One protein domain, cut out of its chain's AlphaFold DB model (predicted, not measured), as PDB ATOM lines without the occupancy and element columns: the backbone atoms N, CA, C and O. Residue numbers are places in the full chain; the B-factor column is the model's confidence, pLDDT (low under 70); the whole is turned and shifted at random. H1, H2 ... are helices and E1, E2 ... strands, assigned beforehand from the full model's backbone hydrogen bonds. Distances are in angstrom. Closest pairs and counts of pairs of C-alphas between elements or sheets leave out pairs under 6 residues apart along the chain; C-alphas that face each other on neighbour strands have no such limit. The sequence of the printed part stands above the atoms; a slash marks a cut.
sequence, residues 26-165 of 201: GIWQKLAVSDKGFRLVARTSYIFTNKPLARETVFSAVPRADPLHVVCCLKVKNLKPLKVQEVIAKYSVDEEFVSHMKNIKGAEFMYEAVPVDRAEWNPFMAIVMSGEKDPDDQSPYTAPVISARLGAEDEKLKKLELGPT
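What this domain is: This is residues 26 to 165 of the 201 residues of an uncharacterized protein of Duganella sp. Root1480D1 (UniProt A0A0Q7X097). The model is a small closed barrel of six antiparallel strands, E1 to E6, whose hairpin E1 and E2 runs on past the ring at one end, with the helical hairpin H1 and H2 beside it and H2 packing on E1. H3 crosses the outside of the barrel at E3 and E4, while the short H4 packs near the start of E4, toward the opposite end of the long axis from the turn between E1 and E2. The printed part has 140 residues, with four named helices and six named strands in the order E1 E2 E3 E4 H1 H2 E5 H3 E6 H4, and its class is mixed, helices and strands. Round the ring run E1, E2, E5, E4, E3, E6 and back to E1. The whole is compact, with a radius of gyration of the C-alphas of 15.3 A, yet elongated in outline, spanning 47 by 31 by 25 A.

Where its parts are: E1, residues 26 to 34, begins at C-alpha 26 (113.583, -101.164, 28.177) and is 24.7 A long from first to last C-alpha. E2, residues 40 to 49, is the longest strand by residues and measures 26.2 A. E3, residues 57 to 65, measures 21.2 A and bends by 55 degrees at residue 62. E4, residues 68 to 76, measures 23.1 A. H1, residues 84 to 90, measures 9.9 A, and H2, residues 95 to 103, measures 12.5 A. E5, residues 109 to 115, measures 18.8 A and begins at C-alpha 109 (108.227, -104.204, 21.416). H3 holds residues 123 to 128, 8.9 A long, and E6 holds residues 141 to 146, 15.9 A long. H4, residues 152 to 155, measures 5.1 A and ends at C-alpha 155 (118.459, -91.828, 44.312).

How they stand to each other: In the barrel, E1 and E2 form a hairpin at 167 degrees between their directions, with N 29 and O 46 2.8 A apart, within hydrogen-bond range. E6 lies on the other side of E1, beside residues 26 to 30, with N 28 and O 143 at 2.8 A. E5 pairs in a staggered way, with E2 over residues 109 to 113 and with E4 over residues 114 to 115; N 47 and O 111 are 2.8 A apart, and N 75 and O 114 are 2.8 A apart. E3 and E4 form a hairpin, with N 59 and O 74 at 2.8 A. E3 and E6 are antiparallel neighbours, with N 62 and O 144 at 2.8 A. H1 and H2 touch at a shallow tilt of 11 degrees, opposite ways, a helical hairpin whose closest C-alphas, those of Ile 88 and Val 98, are 5.6 A apart. H2 is on the barrel, and its closest C-alphas to E1 are those of Phe 97 and Val 33, 6.4 A. H1 is only just on the barrel, with 5 pairs of C-alphas within 10 A. H3 lies outside the barrel at a height over the sheet of 8.3 A, only just over E3, with 3 of its 6 C-alphas falling on it, and runs across the strands at 89 degrees to E3 on the local plane. The closest C-alphas of H3 and E4 are those of Met 125 and Val 71, 5.1 A. H4 is on the barrel, the C-alphas of Glu 155 and Leu 68 coming closest at 5.2 A. H3 and H4 are apart. In H1, H2 and H3 every O i to N i+4 pair is within hydrogen-bond range, and H4 is too short for such a pair.

The domain as a whole: The two C-alphas farthest apart, those of Gly 37 and Pro 164, are 51.0 A apart. The printed part has no cut. The link from H3 to E6, residues 129 to 140, is long. The mean pLDDT of the printed part is 92.7, and residues 163 to 164 are under 70.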
ATOM      1  N   GLY A  26     113.489-101.657  29.530       97.94
ATOM      2  CA  GLY A  26     113.583-101.164  28.177       97.94
ATOM      3  C   GLY A  26     114.714-100.186  27.937       97.94
ATOM      4  O   GLY A  26     115.577 -99.995  28.793       97.94
ATOM      5  N   ILE A  27     114.655 -99.542  26.777       98.25
ATOM      6  CA  ILE A  27     115.482 -98.392  26.415       98.25
ATOM      7  C   ILE A  27     114.547 -97.271  25.960       98.25
ATOM      8  O   ILE A  27     113.663 -97.495  25.130       98.25
ATOM      9  N   TRP A  28     114.722 -96.081  26.520       98.25
ATOM     10  CA  TRP A  28     114.124 -94.859  26.005       98.25
ATOM     11  C   TRP A  28     115.019 -94.276  24.921       98.25
ATOM     12  O   TRP A  28     116.206 -94.106  25.142       98.25
ATOM     13  N   GLN A  29     114.413 -93.952  23.785       97.31
ATOM     14  CA  GLN A  29     115.021 -93.312  22.629       97.31
ATOM     15  C   GLN A  29     114.287 -92.004  22.344       97.31
ATOM     16  O   GLN A  29     113.190 -92.027  21.785       97.31
ATOM     17  N   LYS A  30     114.853 -90.863  22.729       95.69
ATOM     18  CA  LYS A  30     114.401 -89.541  22.277       95.69
ATOM     19  C   LYS A  30     115.304 -89.122  21.129       95.69
ATOM     20  O   LYS A  30     116.436 -88.710  21.357       95.69
ATOM     21  N   LEU A  31     114.791 -89.234  19.910       93.56
ATOM     22  CA  LEU A  31     115.566 -89.005  18.694       93.56
ATOM     23  C   LEU A  31     114.949 -87.869  17.882       93.56
ATOM     24  O   LEU A  31     113.721 -87.776  17.748       93.56
ATOM     25  N   ALA A  32     115.816 -87.007  17.361       93.25
ATOM     26  CA  ALA A  32     115.489 -86.117  16.263       93.25
ATOM     27  C   ALA A  32     115.598 -86.893  14.943       93.25
ATOM     28  O   ALA A  32     116.381 -87.831  14.827       93.25
ATOM     29  N   VAL A  33     114.774 -86.512  13.976       94.44
ATOM     30  CA  VAL A  33     114.841 -86.964  12.590       94.44
ATOM     31  C   VAL A  33     115.025 -85.728  11.739       94.44
ATOM     32  O   VAL A  33     114.217 -84.799  11.857       94.44
ATOM     33  N   SER A  34     116.013 -85.742  10.856       94.19
ATOM     34  CA  SER A  34     116.373 -84.604  10.020       94.19
ATOM     35  C   SER A  34     116.319 -84.921   8.534       94.19
ATOM     36  O   SER A  34     116.547 -86.044   8.095       94.19
ATOM     37  N   ASP A  35     115.971 -83.917   7.731       93.25
ATOM     38  CA  ASP A  35     116.041 -84.035   6.278       93.25
ATOM     39  C   ASP A  35     117.485 -83.871   5.769       93.25
ATOM     40  O   ASP A  35     118.416 -83.574   6.515       93.25
ATOM     41  N   LYS A  36     117.676 -84.017   4.454       91.00
ATOM     42  CA  LYS A  36     118.992 -83.861   3.805       91.00
ATOM     43  C   LYS A  36     119.608 -82.463   3.954       91.00
ATOM     44  O   LYS A  36     120.781 -82.287   3.649       91.00
ATOM     45  N   GLY A  37     118.816 -81.466   4.349       91.12
ATOM     46  CA  GLY A  37     119.269 -80.113   4.655       91.12
ATOM     47  C   GLY A  37     119.538 -79.895   6.144       91.12
ATOM     48  O   GLY A  37     119.628 -78.741   6.552       91.12
ATOM     49  N   PHE A  38     119.624 -80.968   6.940       88.38
ATOM     50  CA  PHE A  38     119.784 -80.942   8.396       88.38
ATOM     51  C   PHE A  38     118.657 -80.210   9.131       88.38
ATOM     52  O   PHE A  38     118.848 -79.728  10.246       88.38
ATOM     53  N   ARG A  39     117.467 -80.111   8.529       92.38
ATOM     54  CA  ARG A  39     116.309 -79.505   9.191       92.38
ATOM     55  C   ARG A  39     115.523 -80.571   9.926       92.38
ATOM     56  O   ARG A  39     115.219 -81.616   9.352       92.38
ATOM     57  N   LEU A  40     115.120 -80.256  11.153       93.75
ATOM     58  CA  LEU A  40     114.277 -81.122  11.963       93.75
ATOM     59  C   LEU A  40     112.940 -81.411  11.255       93.75
ATOM     60  O   LEU A  40     112.155 -80.507  10.969       93.75
ATOM     61  N   VAL A  41     112.669 -82.690  11.019       93.56
ATOM     62  CA  VAL A  41     111.415 -83.220  10.463       93.56
ATOM     63  C   VAL A  41     110.503 -83.716  11.576       93.56
ATOM     64  O   VAL A  41     109.292 -83.496  11.543       93.56
ATOM     65  N   ALA A  42     111.071 -84.411  12.560       93.69
ATOM     66  CA  ALA A  42     110.327 -84.952  13.685       93.69
ATOM     67  C   ALA A  42     111.220 -85.090  14.915       93.69
ATOM     68  O   ALA A  42     112.426 -85.279  14.813       93.69
ATOM     69  N   ARG A  43     110.598 -85.056  16.092       93.19
ATOM     70  CA  ARG A  43     111.222 -85.426  17.361       93.19
ATOM     71  C   ARG A  43     110.249 -86.328  18.094       93.19
ATOM     72  O   ARG A  43     109.087 -85.963  18.275       93.19
ATOM     73  N   THR A  44     110.676 -87.527  18.460       92.56
ATOM     74  CA  THR A  44     109.781 -88.504  19.091       92.56
ATOM     75  C   THR A  44     110.520 -89.273  20.171       92.56
ATOM     76  O   THR A  44     111.708 -89.563  20.039       92.56
ATOM     77  N   SER A  45     109.806 -89.586  21.252       97.00
ATOM     78  CA  SER A  45     110.279 -90.501  22.285       97.00
ATOM     79  C   SER A  45     109.681 -91.882  22.056       97.00
ATOM     80  O   SER A  45     108.463 -92.046  22.046       97.00
ATOM     81  N   TYR A  46     110.539 -92.883  21.907       98.19
ATOM     82  CA  TYR A  46     110.152 -94.285  21.868       98.19
ATOM     83  C   TYR A  46     110.628 -95.000  23.122       98.19
ATOM     84  O   TYR A  46     111.707 -94.720  23.636       98.19
ATOM     85  N   ILE A  47     109.841 -95.959  23.599       98.44
ATOM     86  CA  ILE A  47     110.284 -96.926  24.597       98.44
ATOM     87  C   ILE A  47     110.280 -98.305  23.955       98.44
ATOM     88  O   ILE A  47     109.234 -98.838  23.579       98.44
ATOM     89  N   PHE A  48     111.471 -98.874  23.853       98.56
ATOM     90  CA  PHE A  48     111.702-100.255  23.477       98.56
ATOM     91  C   PHE A  48     111.612-101.120  24.726       98.56
ATOM     92  O   PHE A  48     112.324-100.841  25.682       98.56
ATOM     93  N   THR A  49     110.774-102.154  24.753       98.31
ATOM     94  CA  THR A  49     110.583-103.001  25.937       98.31
ATOM     95  C   THR A  49     110.896-104.469  25.678       98.31
ATOM     96  O   THR A  49     110.785-104.987  24.565       98.31
ATOM     97  N   ASN A  50     111.253-105.168  26.754       95.69
ATOM     98  CA  ASN A  50     111.513-106.606  26.746       95.69
ATOM     99  C   ASN A  50     110.238-107.473  26.701       95.69
ATOM    100  O   ASN A  50     110.327-108.673  26.470       95.69
ATOM    101  N   LYS A  51     109.068-106.894  26.995       95.56
ATOM    102  CA  LYS A  51     107.770-107.586  27.030       95.56
ATOM    103  C   LYS A  51     106.626-106.629  26.665       95.56
ATOM    104  O   LYS A  51     106.816-105.411  26.792       95.56
ATOM    105  N   PRO A  52     105.453-107.126  26.228       96.81
ATOM    106  CA  PRO A  52     104.350-106.258  25.845       96.81
ATOM    107  C   PRO A  52     103.734-105.549  27.057       96.81
ATOM    108  O   PRO A  52     103.818-106.037  28.186       96.81
ATOM    109  N   LEU A  53     103.101-104.400  26.819       97.31
ATOM    110  CA  LEU A  53     102.433-103.611  27.854       97.31
ATOM    111  C   LEU A  53     100.940-103.938  27.895       97.31
ATOM    112  O   LEU A  53     100.233-103.772  26.907       97.31
ATOM    113  N   ALA A  54     100.455-104.375  29.059       95.50
ATOM    114  CA  ALA A  54      99.044-104.709  29.264       95.50
ATOM    115  C   ALA A  54      98.185-103.507  29.702       95.50
ATOM    116  O   ALA A  54      96.959-103.579  29.682       95.50
ATOM    117  N   ARG A  55      98.822-102.410  30.130       95.50
ATOM    118  CA  ARG A  55      98.172-101.201  30.654       95.50
ATOM    119  C   ARG A  55      99.059 -99.979  30.460       95.50
ATOM    120  O   ARG A  55     100.260-100.125  30.224       95.50
ATOM    121  N   GLU A  56      98.473 -98.789  30.607       97.06
ATOM    122  CA  GLU A  56      99.247 -97.545  30.664       97.06
ATOM    123  C   GLU A  56     100.370 -97.700  31.693       97.06
ATOM    124  O   GLU A  56     100.144 -98.129  32.827       97.06
ATOM    125  N   THR A  57     101.594 -97.420  31.254       97.25
ATOM    126  CA  THR A  57     102.799 -97.710  32.028       97.25
ATOM    127  C   THR A  57     103.689 -96.480  32.068       97.25
ATOM    128  O   THR A  57     104.007 -95.895  31.031       97.25
ATOM    129  N   VAL A  58     104.098 -96.110  33.281       97.19
ATOM    130  CA  VAL A  58     105.084 -95.059  33.532       97.19
ATOM    131  C   VAL A  58     106.460 -95.695  33.673       97.19
ATOM    132  O   VAL A  58     106.624 -96.694  34.375       97.19
ATOM    133  N   PHE A  59     107.438 -95.089  33.017       97.62
ATOM    134  CA  PHE A  59     108.831 -95.494  33.034       97.62
ATOM    135  C   PHE A  59     109.699 -94.388  33.620       97.62
ATOM    136  O   PHE A  59     109.543 -93.214  33.274       97.62
ATOM    137  N   SER A  60     110.649 -94.798  34.454       96.88
ATOM    138  CA  SER A  60     111.786 -93.968  34.847       96.88
ATOM    139  C   SER A  60     113.018 -94.423  34.080       96.88
ATOM    140  O   SER A  60     113.280 -95.626  33.984       96.88
ATOM    141  N   ALA A  61     113.772 -93.469  33.546       96.81
ATOM    142  CA  ALA A  61     115.072 -93.712  32.943       96.81
ATOM    143  C   ALA A  61     116.170 -93.702  34.005       96.81
ATOM    144  O   ALA A  61     116.105 -92.950  34.976       96.81
ATOM    145  N   VAL A  62     117.174 -94.550  33.811       95.19
ATOM    146  CA  VAL A  62     118.293 -94.744  34.735       95.19
ATOM    147  C   VAL A  62     119.606 -94.609  33.957       95.19
ATOM    148  O   VAL A  62     120.275 -95.609  33.698       95.19
ATOM    149  N   PRO A  63     119.999 -93.389  33.537       92.69
ATOM    150  CA  PRO A  63     121.222 -93.176  32.753       92.69
ATOM    151  C   PRO A  63     122.497 -93.573  33.511       92.69
ATOM    152  O   PRO A  63     123.532 -93.836  32.907       92.69
ATOM    153  N   ARG A  64     122.434 -93.640  34.847       89.00
ATOM    154  CA  ARG A  64     123.522 -94.115  35.700       89.00
ATOM    155  C   ARG A  64     122.959 -94.965  36.832       89.00
ATOM    156  O   ARG A  64     122.034 -94.547  37.518       89.00
ATOM    157  N   ALA A  65     123.531 -96.152  37.025       85.06
ATOM    158  CA  ALA A  65     123.091 -97.095  38.055       85.06
ATOM    159  C   ALA A  65     123.847 -96.963  39.393       85.06
ATOM    160  O   ALA A  65     123.325 -97.416  40.410       85.06
ATOM    161  N   ASP A  66     125.051 -96.372  39.385       84.12
ATOM    162  CA  ASP A  66     125.887 -96.142  40.572       84.12
ATOM    163  C   ASP A  66     126.787 -94.887  40.392       84.12
ATOM    164  O   ASP A  66     127.644 -94.881  39.502       84.12
ATOM    165  N   PRO A  67     126.580 -93.803  41.170       86.56
ATOM    166  CA  PRO A  67     125.387 -93.576  41.984       86.56
ATOM    167  C   PRO A  67     124.133 -93.536  41.102       86.56
ATOM    168  O   PRO A  67     124.184 -93.098  39.950       86.56
ATOM    169  N   LEU A  68     123.011 -94.009  41.641       88.75
ATOM    170  CA  LEU A  68     121.731 -94.024  40.944       88.75
ATOM    171  C   LEU A  68     121.308 -92.601  40.553       88.75
ATOM    172  O   LEU A  68     121.103 -91.759  41.422       88.75
ATOM    173  N   HIS A  69     121.163 -92.356  39.253       92.00
ATOM    174  CA  HIS A  69     120.548 -91.146  38.709       92.00
ATOM    175  C   HIS A  69     119.269 -91.543  37.987       92.00
ATOM    176  O   HIS A  69     119.266 -92.498  37.205       92.00
ATOM    177  N   VAL A  70     118.202 -90.791  38.218       93.81
ATOM    178  CA  VAL A  70     116.883 -91.057  37.665       93.81
ATOM    179  C   VAL A  70     116.450 -89.894  36.785       93.81
ATOM    180  O   VAL A  70     116.543 -88.727  37.160       93.81
ATOM    181  N   VAL A  71     115.893 -90.207  35.621       95.31
ATOM    182  CA  VAL A  71     115.148 -89.253  34.797       95.31
ATOM    183  C   VAL A  71     113.692 -89.680  34.791       95.31
ATOM    184  O   VAL A  71     113.343 -90.733  34.257       95.31
ATOM    185  N   CYS A  72     112.848 -88.881  35.437       91.50
ATOM    186  CA  CYS A  72     111.435 -89.186  35.599       91.50
ATOM    187  C   CYS A  72     110.564 -88.106  34.953       91.50
ATOM    188  O   CYS A  72     110.709 -86.925  35.256       91.50
ATOM    189  N   CYS A  73     109.602 -88.460  34.109       94.62
ATOM    190  CA  CYS A  73     109.258 -89.808  33.649       94.62
ATOM    191  C   CYS A  73     108.616 -89.728  32.269       94.62
ATOM    192  O   CYS A  73     108.186 -88.665  31.819       94.62
ATOM    193  N   LEU A  74     108.458 -90.887  31.640       97.31
ATOM    194  CA  LEU A  74     107.659 -91.040  30.430       97.31
ATOM    195  C   LEU A  74     106.476 -91.954  30.703       97.31
ATOM    196  O   LEU A  74     106.551 -92.849  31.542       97.31
ATOM    197  N   LYS A  75     105.392 -91.747  29.965       97.88
ATOM    198  CA  LYS A  75     104.204 -92.595  29.978       97.88
ATOM    199  C   LYS A  75     103.925 -93.132  28.583       97.88
ATOM    200  O   LYS A  75     103.936 -92.384  27.603       97.88
ATOM    201  N   VAL A  76     103.631 -94.426  28.510       98.38
ATOM    202  CA  VAL A  76     103.084 -95.072  27.315       98.38
ATOM    203  C   VAL A  76     101.587 -95.236  27.515       98.38
ATOM    204  O   VAL A  76     101.157 -96.029  28.351       98.38
ATOM    205  N   LYS A  77     100.802 -94.482  26.741       95.62
ATOM    206  CA  LYS A  77      99.332 -94.544  26.754       95.62
ATOM    207  C   LYS A  77      98.776 -95.471  25.683       95.62
ATOM    208  O   LYS A  77      97.838 -96.221  25.931       95.62
ATOM    209  N   ASN A  78      99.348 -95.412  24.481       96.88
ATOM    210  CA  ASN A  78      98.948 -96.277  23.381       96.88
ATOM    211  C   ASN A  78      99.654 -97.629  23.515       96.88
ATOM    212  O   ASN A  78     100.862 -97.729  23.329       96.88
ATOM    213  N   LEU A  79      98.882 -98.665  23.836       97.25
ATOM    214  CA  LEU A  79      99.391-100.015  24.087       97.25
ATOM    215  C   LEU A  79      99.542-100.849  22.815       97.25
ATOM    216  O   LEU A  79      99.897-102.021  22.898       97.25
ATOM    217  N   LYS A  80      99.265-100.276  21.640       97.62
ATOM    218  CA  LYS A  80      99.555-100.928  20.365       97.62
ATOM    219  C   LYS A  80     101.052-100.777  20.072       97.62
ATOM    220  O   LYS A  80     101.483 -99.652  19.813       97.62
ATOM    221  N   PRO A  81     101.837-101.870  20.064       97.44
ATOM    222  CA  PRO A  81     103.243-101.784  19.708       97.44
ATOM    223  C   PRO A  81     103.382-101.292  18.267       97.44
ATOM    224  O   PRO A  81     102.669-101.739  17.362       97.44
ATOM    225  N   LEU A  82     104.316-100.377  18.059       97.94
ATOM    226  CA  LEU A  82     104.761 -99.938  16.751       97.94
ATOM    227  C   LEU A  82     105.693-100.989  16.149       97.94
ATOM    228  O   LEU A  82     106.495-101.608  16.852       97.94
ATOM    229  N   LYS A  83     105.644-101.151  14.827       97.06
ATOM    230  CA  LYS A  83     106.648-101.951  14.126       97.06
ATOM    231  C   LYS A  83     107.845-101.076  13.791       97.06
ATOM    232  O   LYS A  83     107.710-100.087  13.075       97.06
ATOM    233  N   VAL A  84     109.028-101.485  14.242       96.00
ATOM    234  CA  VAL A  84     110.289-100.767  13.988       96.00
ATOM    235  C   VAL A  84     110.501-100.510  12.492       96.00
ATOM    236  O   VAL A  84     110.849 -99.402  12.104       96.00
ATOM    237  N   GLN A  85     110.191-101.491  11.637       96.38
ATOM    238  CA  GLN A  85     110.326-101.353  10.181       96.38
ATOM    239  C   GLN A  85     109.390-100.297   9.575       96.38
ATOM    240  O   GLN A  85     109.776 -99.613   8.633       96.38
ATOM    241  N   GLU A  86     108.183-100.125  10.122       97.69
ATOM    242  CA  GLU A  86     107.243 -99.094   9.657       97.69
ATOM    243  C   GLU A  86     107.746 -97.693  10.045       97.69
ATOM    244  O   GLU A  86     107.669 -96.766   9.241       97.69
ATOM    245  N   VAL A  87     108.331 -97.545  11.239       97.06
ATOM    246  CA  VAL A  87     108.941 -96.280  11.690       97.06
ATOM    247  C   VAL A  87     110.205 -95.945  10.894       97.06
ATOM    248  O   VAL A  87     110.361 -94.809  10.458       97.06
ATOM    249  N   ILE A  88     111.067 -96.932  10.635       96.88
ATOM    250  CA  ILE A  88     112.242 -96.786   9.762       96.88
ATOM    251  C   ILE A  88     111.827 -96.344   8.356       96.88
ATOM    252  O   ILE A  88     112.423 -95.427   7.804       96.88
ATOM    253  N   ALA A  89     110.800 -96.973   7.777       97.69
ATOM    254  CA  ALA A  89     110.318 -96.610   6.449       97.69
ATOM    255  C   ALA A  89     109.747 -95.184   6.417       97.69
ATOM    256  O   ALA A  89     109.987 -94.450   5.463       97.69
ATOM    257  N   LYS A  90     109.026 -94.769   7.469       97.19
ATOM    258  CA  LYS A  90     108.482 -93.409   7.596       97.19
ATOM    259  C   LYS A  90     109.579 -92.339   7.606       97.19
ATOM    260  O   LYS A  90     109.386 -91.271   7.033       97.19
ATOM    261  N   TYR A  91     110.701 -92.619   8.262       96.69
ATOM    262  CA  TYR A  91     111.801 -91.674   8.460       96.69
ATOM    263  C   TYR A  91     113.053 -92.051   7.664       96.69
ATOM    264  O   TYR A  91     114.167 -91.725   8.057       96.69
ATOM    265  N   SER A  92     112.880 -92.697   6.508       96.06
ATOM    266  CA  SER A  92     113.989 -93.212   5.693       96.06
ATOM    267  C   SER A  92     114.903 -92.136   5.097       96.06
ATOM    268  O   SER A  92     115.860 -92.467   4.405       96.06
ATOM    269  N   VAL A  93     114.559 -90.860   5.276       94.81
ATOM    270  CA  VAL A  93     115.336 -89.712   4.793       94.81
ATOM    271  C   VAL A  93     116.578 -89.458   5.648       94.81
ATOM    272  O   VAL A  93     117.513 -88.835   5.155       94.81
ATOM    273  N   ASP A  94     116.558 -89.935   6.894       95.50
ATOM    274  CA  ASP A  94     117.606 -89.767   7.892       95.50
ATOM    275  C   ASP A  94     118.342 -91.101   8.076       95.50
ATOM    276  O   ASP A  94     117.842 -92.039   8.704       95.50
ATOM    277  N   GLU A  95     119.516 -91.218   7.461       93.81
ATOM    278  CA  GLU A  95     120.288 -92.464   7.456       93.81
ATOM    279  C   GLU A  95     120.835 -92.826   8.844       93.81
ATOM    280  O   GLU A  95     120.903 -94.014   9.175       93.81
ATOM    281  N   GLU A  96     121.160 -91.830   9.673       91.94
ATOM    282  CA  GLU A  96     121.672 -92.031  11.032       91.94
ATOM    283  C   GLU A  96     120.564 -92.559  11.947       91.94
ATOM    284  O   GLU A  96     120.737 -93.602  12.583       91.94
ATOM    285  N   PHE A  97     119.379 -91.934  11.913       94.62
ATOM    286  CA  PHE A  97     118.195 -92.438  12.613       94.62
ATOM    287  C   PHE A  97     117.882 -93.885  12.209       94.62
ATOM    288  O   PHE A  97     117.633 -94.749  13.055       94.62
ATOM    289  N   VAL A  98     117.903 -94.175  10.903       95.19
ATOM    290  CA  VAL A  98     117.631 -95.519  10.384       95.19
ATOM    291  C   VAL A  98     118.674 -96.529  10.859       95.19
ATOM    292  O   VAL A  98     118.296 -97.646  11.224       95.19
ATOM    293  N   SER A  99     119.961 -96.172  10.831       94.25
ATOM    294  CA  SER A  99     121.045 -97.038  11.307       94.25
ATOM    295  C   SER A  99     120.857 -97.366  12.785       94.25
ATOM    296  O   SER A  99     120.728 -98.538  13.150       94.25
ATOM    297  N   HIS A 100     120.701 -96.330  13.610       95.06
ATOM    298  CA  HIS A 100     120.548 -96.458  15.054       95.06
ATOM    299  C   HIS A 100     119.362 -97.350  15.434       95.06
ATOM    300  O   HIS A 100     119.507 -98.342  16.153       95.06
ATOM    301  N   MET A 101     118.184 -97.088  14.857       95.75
ATOM    302  CA  MET A 101     116.962 -97.850  15.146       95.75
ATOM    303  C   MET A 101     117.072 -99.334  14.760       95.75
ATOM    304  O   MET A 101     116.442-100.184  15.394       95.75
ATOM    305  N   LYS A 102     117.881 -99.687  13.749       95.25
ATOM    306  CA  LYS A 102     118.156-101.091  13.383       95.25
ATOM    307  C   LYS A 102     119.093-101.783  14.373       95.25
ATOM    308  O   LYS A 102     119.050-103.016  14.478       95.25
ATOM    309  N   ASN A 103     119.929-101.024  15.074       95.38
ATOM    310  CA  ASN A 103     120.957-101.530  15.981       95.38
ATOM    311  C   ASN A 103     120.507-101.641  17.443       95.38
ATOM    312  O   ASN A 103     121.235-102.209  18.259       95.38
ATOM    313  N   ILE A 104     119.271-101.253  17.760       96.56
ATOM    314  CA  ILE A 104     118.640-101.571  19.044       96.56
ATOM    315  C   ILE A 104     118.311-103.072  19.103       96.56
ATOM    316  O   ILE A 104     117.604-103.606  18.246       96.56
ATOM    317  N   LYS A 105     118.829-103.781  20.115       96.50
ATOM    318  CA  LYS A 105     118.681-105.237  20.305       96.50
ATOM    319  C   LYS A 105     118.160-105.586  21.697       96.50
ATOM    320  O   LYS A 105     118.339-104.841  22.656       96.50
ATOM    321  N   GLY A 106     117.563-106.775  21.806       94.69
ATOM    322  CA  GLY A 106     117.056-107.334  23.066       94.69
ATOM    323  C   GLY A 106     115.670-106.829  23.481       94.69
ATOM    324  O   GLY A 106     115.119-107.320  24.463       94.69
ATOM    325  N   ALA A 107     115.095-105.886  22.732       92.75
ATOM    326  CA  ALA A 107     113.748-105.373  22.930       92.75
ATOM    327  C   ALA A 107     112.867-105.706  21.721       92.75
ATOM    328  O   ALA A 107     113.191-105.351  20.589       92.75
ATOM    329  N   GLU A 108     111.762-106.405  21.966       93.44
ATOM    330  CA  GLU A 108     110.875-106.927  20.915       93.44
ATOM    331  C   GLU A 108     109.715-105.982  20.594       93.44
ATOM    332  O   GLU A 108     109.138-106.041  19.508       93.44
ATOM    333  N   PHE A 109     109.371-105.100  21.531       98.25
ATOM    334  CA  PHE A 109     108.227-104.204  21.416       98.25
ATOM    335  C   PHE A 109     108.708-102.762  21.460       98.25
ATOM    336  O   PHE A 109     109.598-102.427  22.235       98.25
ATOM    337  N   MET A 110     108.099-101.902  20.654       98.44
ATOM    338  CA  MET A 110     108.389-100.474  20.623       98.44
ATOM    339  C   MET A 110     107.084 -99.711  20.787       98.44
ATOM    340  O   MET A 110     106.093-100.037  20.140       98.44
ATOM    341  N   TYR A 111     107.081 -98.685  21.627       98.62
ATOM    342  CA  TYR A 111     105.922 -97.831  21.850       98.62
ATOM    343  C   TYR A 111     106.323 -96.378  21.717       98.62
ATOM    344  O   TYR A 111     107.428 -96.001  22.100       98.62
ATOM    345  N   GLU A 112     105.411 -95.554  21.223       97.81
ATOM    346  CA  GLU A 112     105.530 -94.115  21.400       97.81
ATOM    347  C   GLU A 112     105.273 -93.770  22.869       97.81
ATOM    348  O   GLU A 112     104.329 -94.268  23.494       97.81
ATOM    349  N   ALA A 113     106.132 -92.928  23.425       98.06
ATOM    350  CA  ALA A 113     106.043 -92.457  24.789       98.06
ATOM    351  C   ALA A 113     106.005 -90.933  24.802       98.06
ATOM    352  O   ALA A 113     106.608 -90.264  23.967       98.06
ATOM    353  N   VAL A 114     105.310 -90.382  25.787       96.38
ATOM    354  CA  VAL A 114     105.263 -88.938  26.024       96.38
ATOM    355  C   VAL A 114     105.762 -88.653  27.432       96.38
ATOM    356  O   VAL A 114     105.606 -89.513  28.307       96.38
ATOM    357  N   PRO A 115     106.354 -87.481  27.697       95.81
ATOM    358  CA  PRO A 115     106.678 -87.107  29.063       95.81
ATOM    359  C   PRO A 115     105.417 -87.148  29.938       95.81
ATOM    360  O   PRO A 115     104.295 -86.887  29.485       95.81
ATOM    361  N   VAL A 116     105.595 -87.483  31.215       95.81
ATOM    362  CA  VAL A 116     104.555 -87.231  32.223       95.81
ATOM    363  C   VAL A 116     104.314 -85.726  32.363       95.81
ATOM    364  O   VAL A 116     104.994 -84.912  31.731       95.81
ATOM    365  N   ASP A 117     103.335 -85.332  33.171       94.94
ATOM    366  CA  ASP A 117     102.985 -83.919  33.276       94.94
ATOM    367  C   ASP A 117     104.157 -83.137  33.891       94.94
ATOM    368  O   ASP A 117     104.848 -83.629  34.783       94.94
ATOM    369  N   ARG A 118     104.402 -81.908  33.414       93.31
ATOM    370  CA  ARG A 118     105.597 -81.120  33.781       93.31
ATOM    371  C   ARG A 118     105.753 -80.903  35.292       93.31
ATOM    372  O   ARG A 118     106.871 -80.770  35.771       93.31
ATOM    373  N   ALA A 119     104.647 -80.881  36.036       92.94
ATOM    374  CA  ALA A 119     104.650 -80.767  37.495       92.94
ATOM    375  C   ALA A 119     105.308 -81.969  38.202       92.94
ATOM    376  O   ALA A 119     105.705 -81.861  39.356       92.94
ATOM    377  N   GLU A 120     105.423 -83.105  37.514       91.56
ATOM    378  CA  GLU A 120     106.014 -84.341  38.026       91.56
ATOM    379  C   GLU A 120     107.473 -84.524  37.568       91.56
ATOM    380  O   GLU A 120     108.093 -85.537  37.892       91.56
ATOM    381  N   TRP A 121     108.021 -83.585  36.790       94.31
ATOM    382  CA  TRP A 121     109.393 -83.674  36.298       94.31
ATOM    383  C   TRP A 121     110.385 -83.411  37.419       94.31
ATOM    384  O   TRP A 121     110.302 -82.407  38.131       94.31
ATOM    385  N   ASN A 122     111.385 -84.279  37.517       94.25
ATOM    386  CA  ASN A 122     112.570 -83.975  38.303       94.25
ATOM    387  C   ASN A 122     113.527 -83.052  37.508       94.25
ATOM    388  O   ASN A 122     113.345 -82.858  36.299       94.25
ATOM    389  N   PRO A 123     114.558 -82.471  38.154       93.69
ATOM    390  CA  PRO A 123     115.490 -81.568  37.477       93.69
ATOM    391  C   PRO A 123     116.158 -82.182  36.240       93.69
ATOM    392  O   PRO A 123     116.326 -81.495  35.236       93.69
ATOM    393  N   PHE A 124     116.483 -83.479  36.265       93.56
ATOM    394  CA  PHE A 124     117.092 -84.147  35.115       93.56
ATOM    395  C   PHE A 124     116.132 -84.273  33.930       93.56
ATOM    396  O   PHE A 124     116.533 -84.024  32.799       93.56
ATOM    397  N   MET A 125     114.856 -84.582  34.167       95.38
ATOM    398  CA  MET A 125     113.849 -84.584  33.106       95.38
ATOM    399  C   MET A 125     113.667 -83.187  32.516       95.38
ATOM    400  O   MET A 125     113.593 -83.044  31.300       95.38
ATOM    401  N   ALA A 126     113.674 -82.144  33.349       94.56
ATOM    402  CA  ALA A 126     113.613 -80.771  32.856       94.56
ATOM    403  C   ALA A 126     114.787 -80.425  31.920       94.56
ATOM    404  O   ALA A 126     114.568 -79.732  30.930       94.56
ATOM    405  N   ILE A 127     115.992 -80.940  32.195       93.06
ATOM    406  CA  ILE A 127     117.168 -80.790  31.322       93.06
ATOM    407  C   ILE A 127     116.977 -81.566  30.015       93.06
ATOM    408  O   ILE A 127     117.124 -80.997  28.941       93.06
ATOM    409  N   VAL A 128     116.591 -82.844  30.074       93.00
ATOM    410  CA  VAL A 128     116.428 -83.674  28.862       93.00
ATOM    411  C   VAL A 128     115.360 -83.113  27.909       93.00
ATOM    412  O   VAL A 128     115.449 -83.274  26.685       93.00
ATOM    413  N   MET A 129     114.355 -82.431  28.462       93.00
ATOM    414  CA  MET A 129     113.241 -81.854  27.711       93.00
ATOM    415  C   MET A 129     113.427 -80.368  27.354       93.00
ATOM    416  O   MET A 129     112.577 -79.819  26.652       93.00
ATOM    417  N   SER A 130     114.492 -79.686  27.801       89.69
ATOM    418  CA  SER A 130     114.598 -78.222  27.666       89.69
ATOM    419  C   SER A 130     114.644 -77.736  26.216       89.69
ATOM    420  O   SER A 130     114.062 -76.696  25.914       89.69
ATOM    421  N   GLY A 131     115.274 -78.495  25.317       82.88
ATOM    422  CA  GLY A 131     115.364 -78.175  23.888       82.88
ATOM    423  C   GLY A 131     114.252 -78.772  23.024       82.88
ATOM    424  O   GLY A 131     114.296 -78.690  21.804       82.88
ATOM    425  N   GLU A 132     113.199 -79.354  23.614       84.44
ATOM    426  CA  GLU A 132     112.136 -80.014  22.838       84.44
ATOM    427  C   GLU A 132     111.404 -79.069  21.868       84.44
ATOM    428  O   GLU A 132     110.873 -79.523  20.854       84.44
ATOM    429  N   LYS A 133     111.393 -77.762  22.145       85.44
ATOM    430  CA  LYS A 133     110.791 -76.740  21.273       85.44
ATOM    431  C   LYS A 133     111.798 -76.018  20.383       85.44
ATOM    432  O   LYS A 133     111.379 -75.221  19.549       85.44
ATOM    433  N   ASP A 134     113.085 -76.277  20.574       89.00
ATOM    434  CA  ASP A 134     114.144 -75.708  19.756       89.00
ATOM    435  C   ASP A 134     114.307 -76.577  18.491       89.00
ATOM    436  O   ASP A 134     114.545 -77.789  18.605       89.00
ATOM    437  N   PRO A 135     114.081 -76.029  17.283       87.25
ATOM    438  CA  PRO A 135     114.288 -76.769  16.043       87.25
ATOM    439  C   PRO A 135     115.773 -77.050  15.755       87.25
ATOM    440  O   PRO A 135     116.058 -77.991  15.012       87.25
ATOM    441  N   ASP A 136     116.692 -76.294  16.360       89.56
ATOM    442  CA  ASP A 136     118.134 -76.431  16.147       89.56
ATOM    443  C   ASP A 136     118.765 -77.464  17.107       89.56
ATOM    444  O   ASP A 136     119.805 -78.044  16.795       89.56
ATOM    445  N   ASP A 137     118.118 -77.777  18.240       88.31
ATOM    446  CA  ASP A 137     118.595 -78.800  19.185       88.31
ATOM    447  C   ASP A 137     118.235 -80.225  18.743       88.31
ATOM    448  O   ASP A 137     117.243 -80.818  19.170       88.31
ATOM    449  N   GLN A 138     119.056 -80.833  17.899       88.88
ATOM    450  CA  GLN A 138     118.836 -82.204  17.428       88.88
ATOM    451  C   GLN A 138     119.477 -83.270  18.330       88.88
ATOM    452  O   GLN A 138     119.568 -84.430  17.932       88.88
ATOM    453  N   SER A 139     119.887 -82.903  19.550       89.69
ATOM    454  CA  SER A 139     120.610 -83.799  20.453       89.69
ATOM    455  C   SER A 139     119.763 -85.029  20.814       89.69
ATOM    456  O   SER A 139     118.652 -84.881  21.356       89.69
ATOM    457  N   PRO A 140     120.257 -86.252  20.547       91.94
ATOM    458  CA  PRO A 140     119.570 -87.457  20.970       91.94
ATOM    459  C   PRO A 140     119.671 -87.612  22.488       91.94
ATOM    460  O   PRO A 140     120.581 -87.104  23.143       91.94
ATOM    461  N   TYR A 141     118.719 -88.336  23.064       94.00
ATOM    462  CA  TYR A 141     118.834 -88.818  24.430       94.00
ATOM    463  C   TYR A 141     118.432 -90.281  24.487       94.00
ATOM    464  O   TYR A 141     117.325 -90.646  24.080       94.00
ATOM    465  N   THR A 142     119.318 -91.097  25.050       95.44
ATOM    466  CA  THR A 142     119.044 -92.498  25.323       95.44
ATOM    467  C   THR A 142     119.331 -92.863  26.772       95.44
ATOM    468  O   THR A 142     120.263 -92.356  27.401       95.44
ATOM    469  N   ALA A 143     118.501 -93.741  27.329       96.69
ATOM    470  CA  ALA A 143     118.733 -94.318  28.642       96.69
ATOM    471  C   ALA A 143     117.975 -95.641  28.817       96.69
ATOM    472  O   ALA A 143     116.852 -95.790  28.325       96.69
ATOM    473  N   PRO A 144     118.512 -96.588  29.604       97.25
ATOM    474  CA  PRO A 144     117.748 -97.756  30.011       97.25
ATOM    475  C   PRO A 144     116.593 -97.325  30.922       97.25
ATOM    476  O   PRO A 144     116.752 -96.456  31.781       97.25
ATOM    477  N   VAL A 145     115.429 -97.948  30.758       97.75
ATOM    478  CA  VAL A 145     114.222 -97.642  31.536       97.75
ATOM    479  C   VAL A 145     113.709 -98.840  32.313       97.75
ATOM    480  O   VAL A 145     113.895 -99.993  31.924       97.75
ATOM    481  N   ILE A 146     112.993 -98.551  33.395       95.94
ATOM    482  CA  ILE A 146     112.255 -99.531  34.187       95.94
ATOM    483  C   ILE A 146     110.846 -99.014  34.485       95.94
ATOM    484  O   ILE A 146     110.662 -97.820  34.733       95.94
ATOM    485  N   SER A 147     109.841 -99.892  34.442       95.38
ATOM    486  CA  SER A 147     108.432 -99.557  34.698       95.38
ATOM    487  C   SER A 147     108.154 -99.400  36.193       95.38
ATOM    488  O   SER A 147     107.411-100.163  36.815       95.38
ATOM    489  N   ALA A 148     108.825 -98.432  36.787       92.00
ATOM    490  CA  ALA A 148     108.631 -97.987  38.146       92.00
ATOM    491  C   ALA A 148     108.708 -96.466  38.135       92.00
ATOM    492  O   ALA A 148     109.448 -95.881  37.340       92.00
ATOM    493  N   ARG A 149     107.940 -95.825  39.011       92.00
ATOM    494  CA  ARG A 149     108.044 -94.388  39.229       92.00
ATOM    495  C   ARG A 149     109.098 -94.152  40.301       92.00
ATOM    496  O   ARG A 149     108.820 -94.380  41.471       92.00
ATOM    497  N   LEU A 150     110.292 -93.767  39.869       91.06
ATOM    498  CA  LEU A 150     111.441 -93.503  40.727       91.06
ATOM    499  C   LEU A 150     111.607 -91.998  40.905       91.06
ATOM    500  O   LEU A 150     111.298 -91.217  40.002       91.06
ATOM    501  N   GLY A 151     112.102 -91.593  42.066       85.44
ATOM    502  CA  GLY A 151     112.320 -90.195  42.402       85.44
ATOM    503  C   GLY A 151     113.526 -89.983  43.308       85.44
ATOM    504  O   GLY A 151     114.393 -90.841  43.450       85.44
ATOM    505  N   ALA A 152     113.569 -88.811  43.940       83.81
ATOM    506  CA  ALA A 152     114.700 -88.385  44.762       83.81
ATOM    507  C   ALA A 152     114.982 -89.322  45.953       83.81
ATOM    508  O   ALA A 152     116.131 -89.463  46.359       83.81
ATOM    509  N   GLU A 153     113.958 -89.968  46.518       84.12
ATOM    510  CA  GLU A 153     114.153 -90.930  47.611       84.12
ATOM    511  C   GLU A 153     114.872 -92.200  47.143       84.12
ATOM    512  O   GLU A 153     115.717 -92.722  47.869       84.12
ATOM    513  N   ASP A 154     114.611 -92.659  45.916       85.81
ATOM    514  CA  ASP A 154     115.304 -93.812  45.338       85.81
ATOM    515  C   ASP A 154     116.776 -93.481  45.060       85.81
ATOM    516  O   ASP A 154     117.660 -94.283  45.359       85.81
ATOM    517  N   GLU A 155     117.077 -92.276  44.559       83.50
ATOM    518  CA  GLU A 155     118.459 -91.828  44.312       83.50
ATOM    519  C   GLU A 155     119.319 -91.836  45.588       83.50
ATOM    520  O   GLU A 155     120.505 -92.179  45.541       83.50
ATOM    521  N   LYS A 156     118.727 -91.554  46.761       83.81
ATOM    522  CA  LYS A 156     119.429 -91.625  48.059       83.81
ATOM    523  C   LYS A 156     119.920 -93.033  48.397       83.81
ATOM    524  O   LYS A 156     120.893 -93.164  49.142       83.81
ATOM    525  N   LEU A 157     119.299 -94.079  47.842       79.75
ATOM    526  CA  LEU A 157     119.729 -95.470  48.023       79.75
ATOM    527  C   LEU A 157     121.021 -95.786  47.259       79.75
ATOM    528  O   LEU A 157     121.630 -96.824  47.510       79.75
ATOM    529  N   LYS A 158     121.459 -94.901  46.348       80.69
ATOM    530  CA  LYS A 158     122.661 -94.994  45.495       80.69
ATOM    531  C   LYS A 158     122.698 -96.159  44.505       80.69
ATOM    532  O   LYS A 158     123.499 -96.115  43.581       80.69
ATOM    533  N   LYS A 159     121.837 -97.161  44.659       80.00
ATOM    534  CA  LYS A 159     121.689 -98.324  43.777       80.00
ATOM    535  C   LYS A 159     120.216 -98.544  43.461       80.00
ATOM    536  O   LYS A 159     119.351 -98.306  44.298       80.00
ATOM    537  N   LEU A 160     119.943 -99.047  42.261       79.88
ATOM    538  CA  LEU A 160     118.600 -99.474  41.884       79.88
ATOM    539  C   LEU A 160     118.210-100.706  42.713       79.88
ATOM    540  O   LEU A 160     118.769-101.776  42.495       79.88
ATOM    541  N   GLU A 161     117.261-100.557  43.639       76.94
ATOM    542  CA  GLU A 161     116.638-101.654  44.392       76.94
ATOM    543  C   GLU A 161     115.129-101.399  44.513       76.94
ATOM    544  O   GLU A 161     114.695-100.506  45.233       76.94
ATOM    545  N   LEU A 162     114.311-102.174  43.793       70.12
ATOM    546  CA  LEU A 162     112.862-101.953  43.714       70.12
ATOM    547  C   LEU A 162     112.083-102.819  44.711       70.12
ATOM    548  O   LEU A 162     111.502-103.843  44.345       70.12
ATOM    549  N   GLY A 163     112.026-102.401  45.975       66.62
ATOM    550  CA  GLY A 163     111.251-103.104  47.007       66.62
ATOM    551  C   GLY A 163     111.624-104.599  47.103       66.62
ATOM    552  O   GLY A 163     112.812-104.922  47.118       66.62
ATOM    553  N   PRO A 164     110.660-105.547  47.145       63.84
ATOM    554  CA  PRO A 164     110.982-106.980  47.179       63.84
ATOM    555  C   PRO A 164     111.554-107.492  45.848       63.84
ATOM    556  O   PRO A 164     112.154-108.568  45.798       63.84
ATOM    557  N   THR A 165     111.385-106.730  44.763       72.12
ATOM    558  CA  THR A 165     111.965-107.058  43.466       72.12
ATOM    559  C   THR A 165     113.429-106.647  43.481       72.12
ATOM    560  O   THR A 165     113.779-105.470  43.437       72.12
TER     561      THR A 165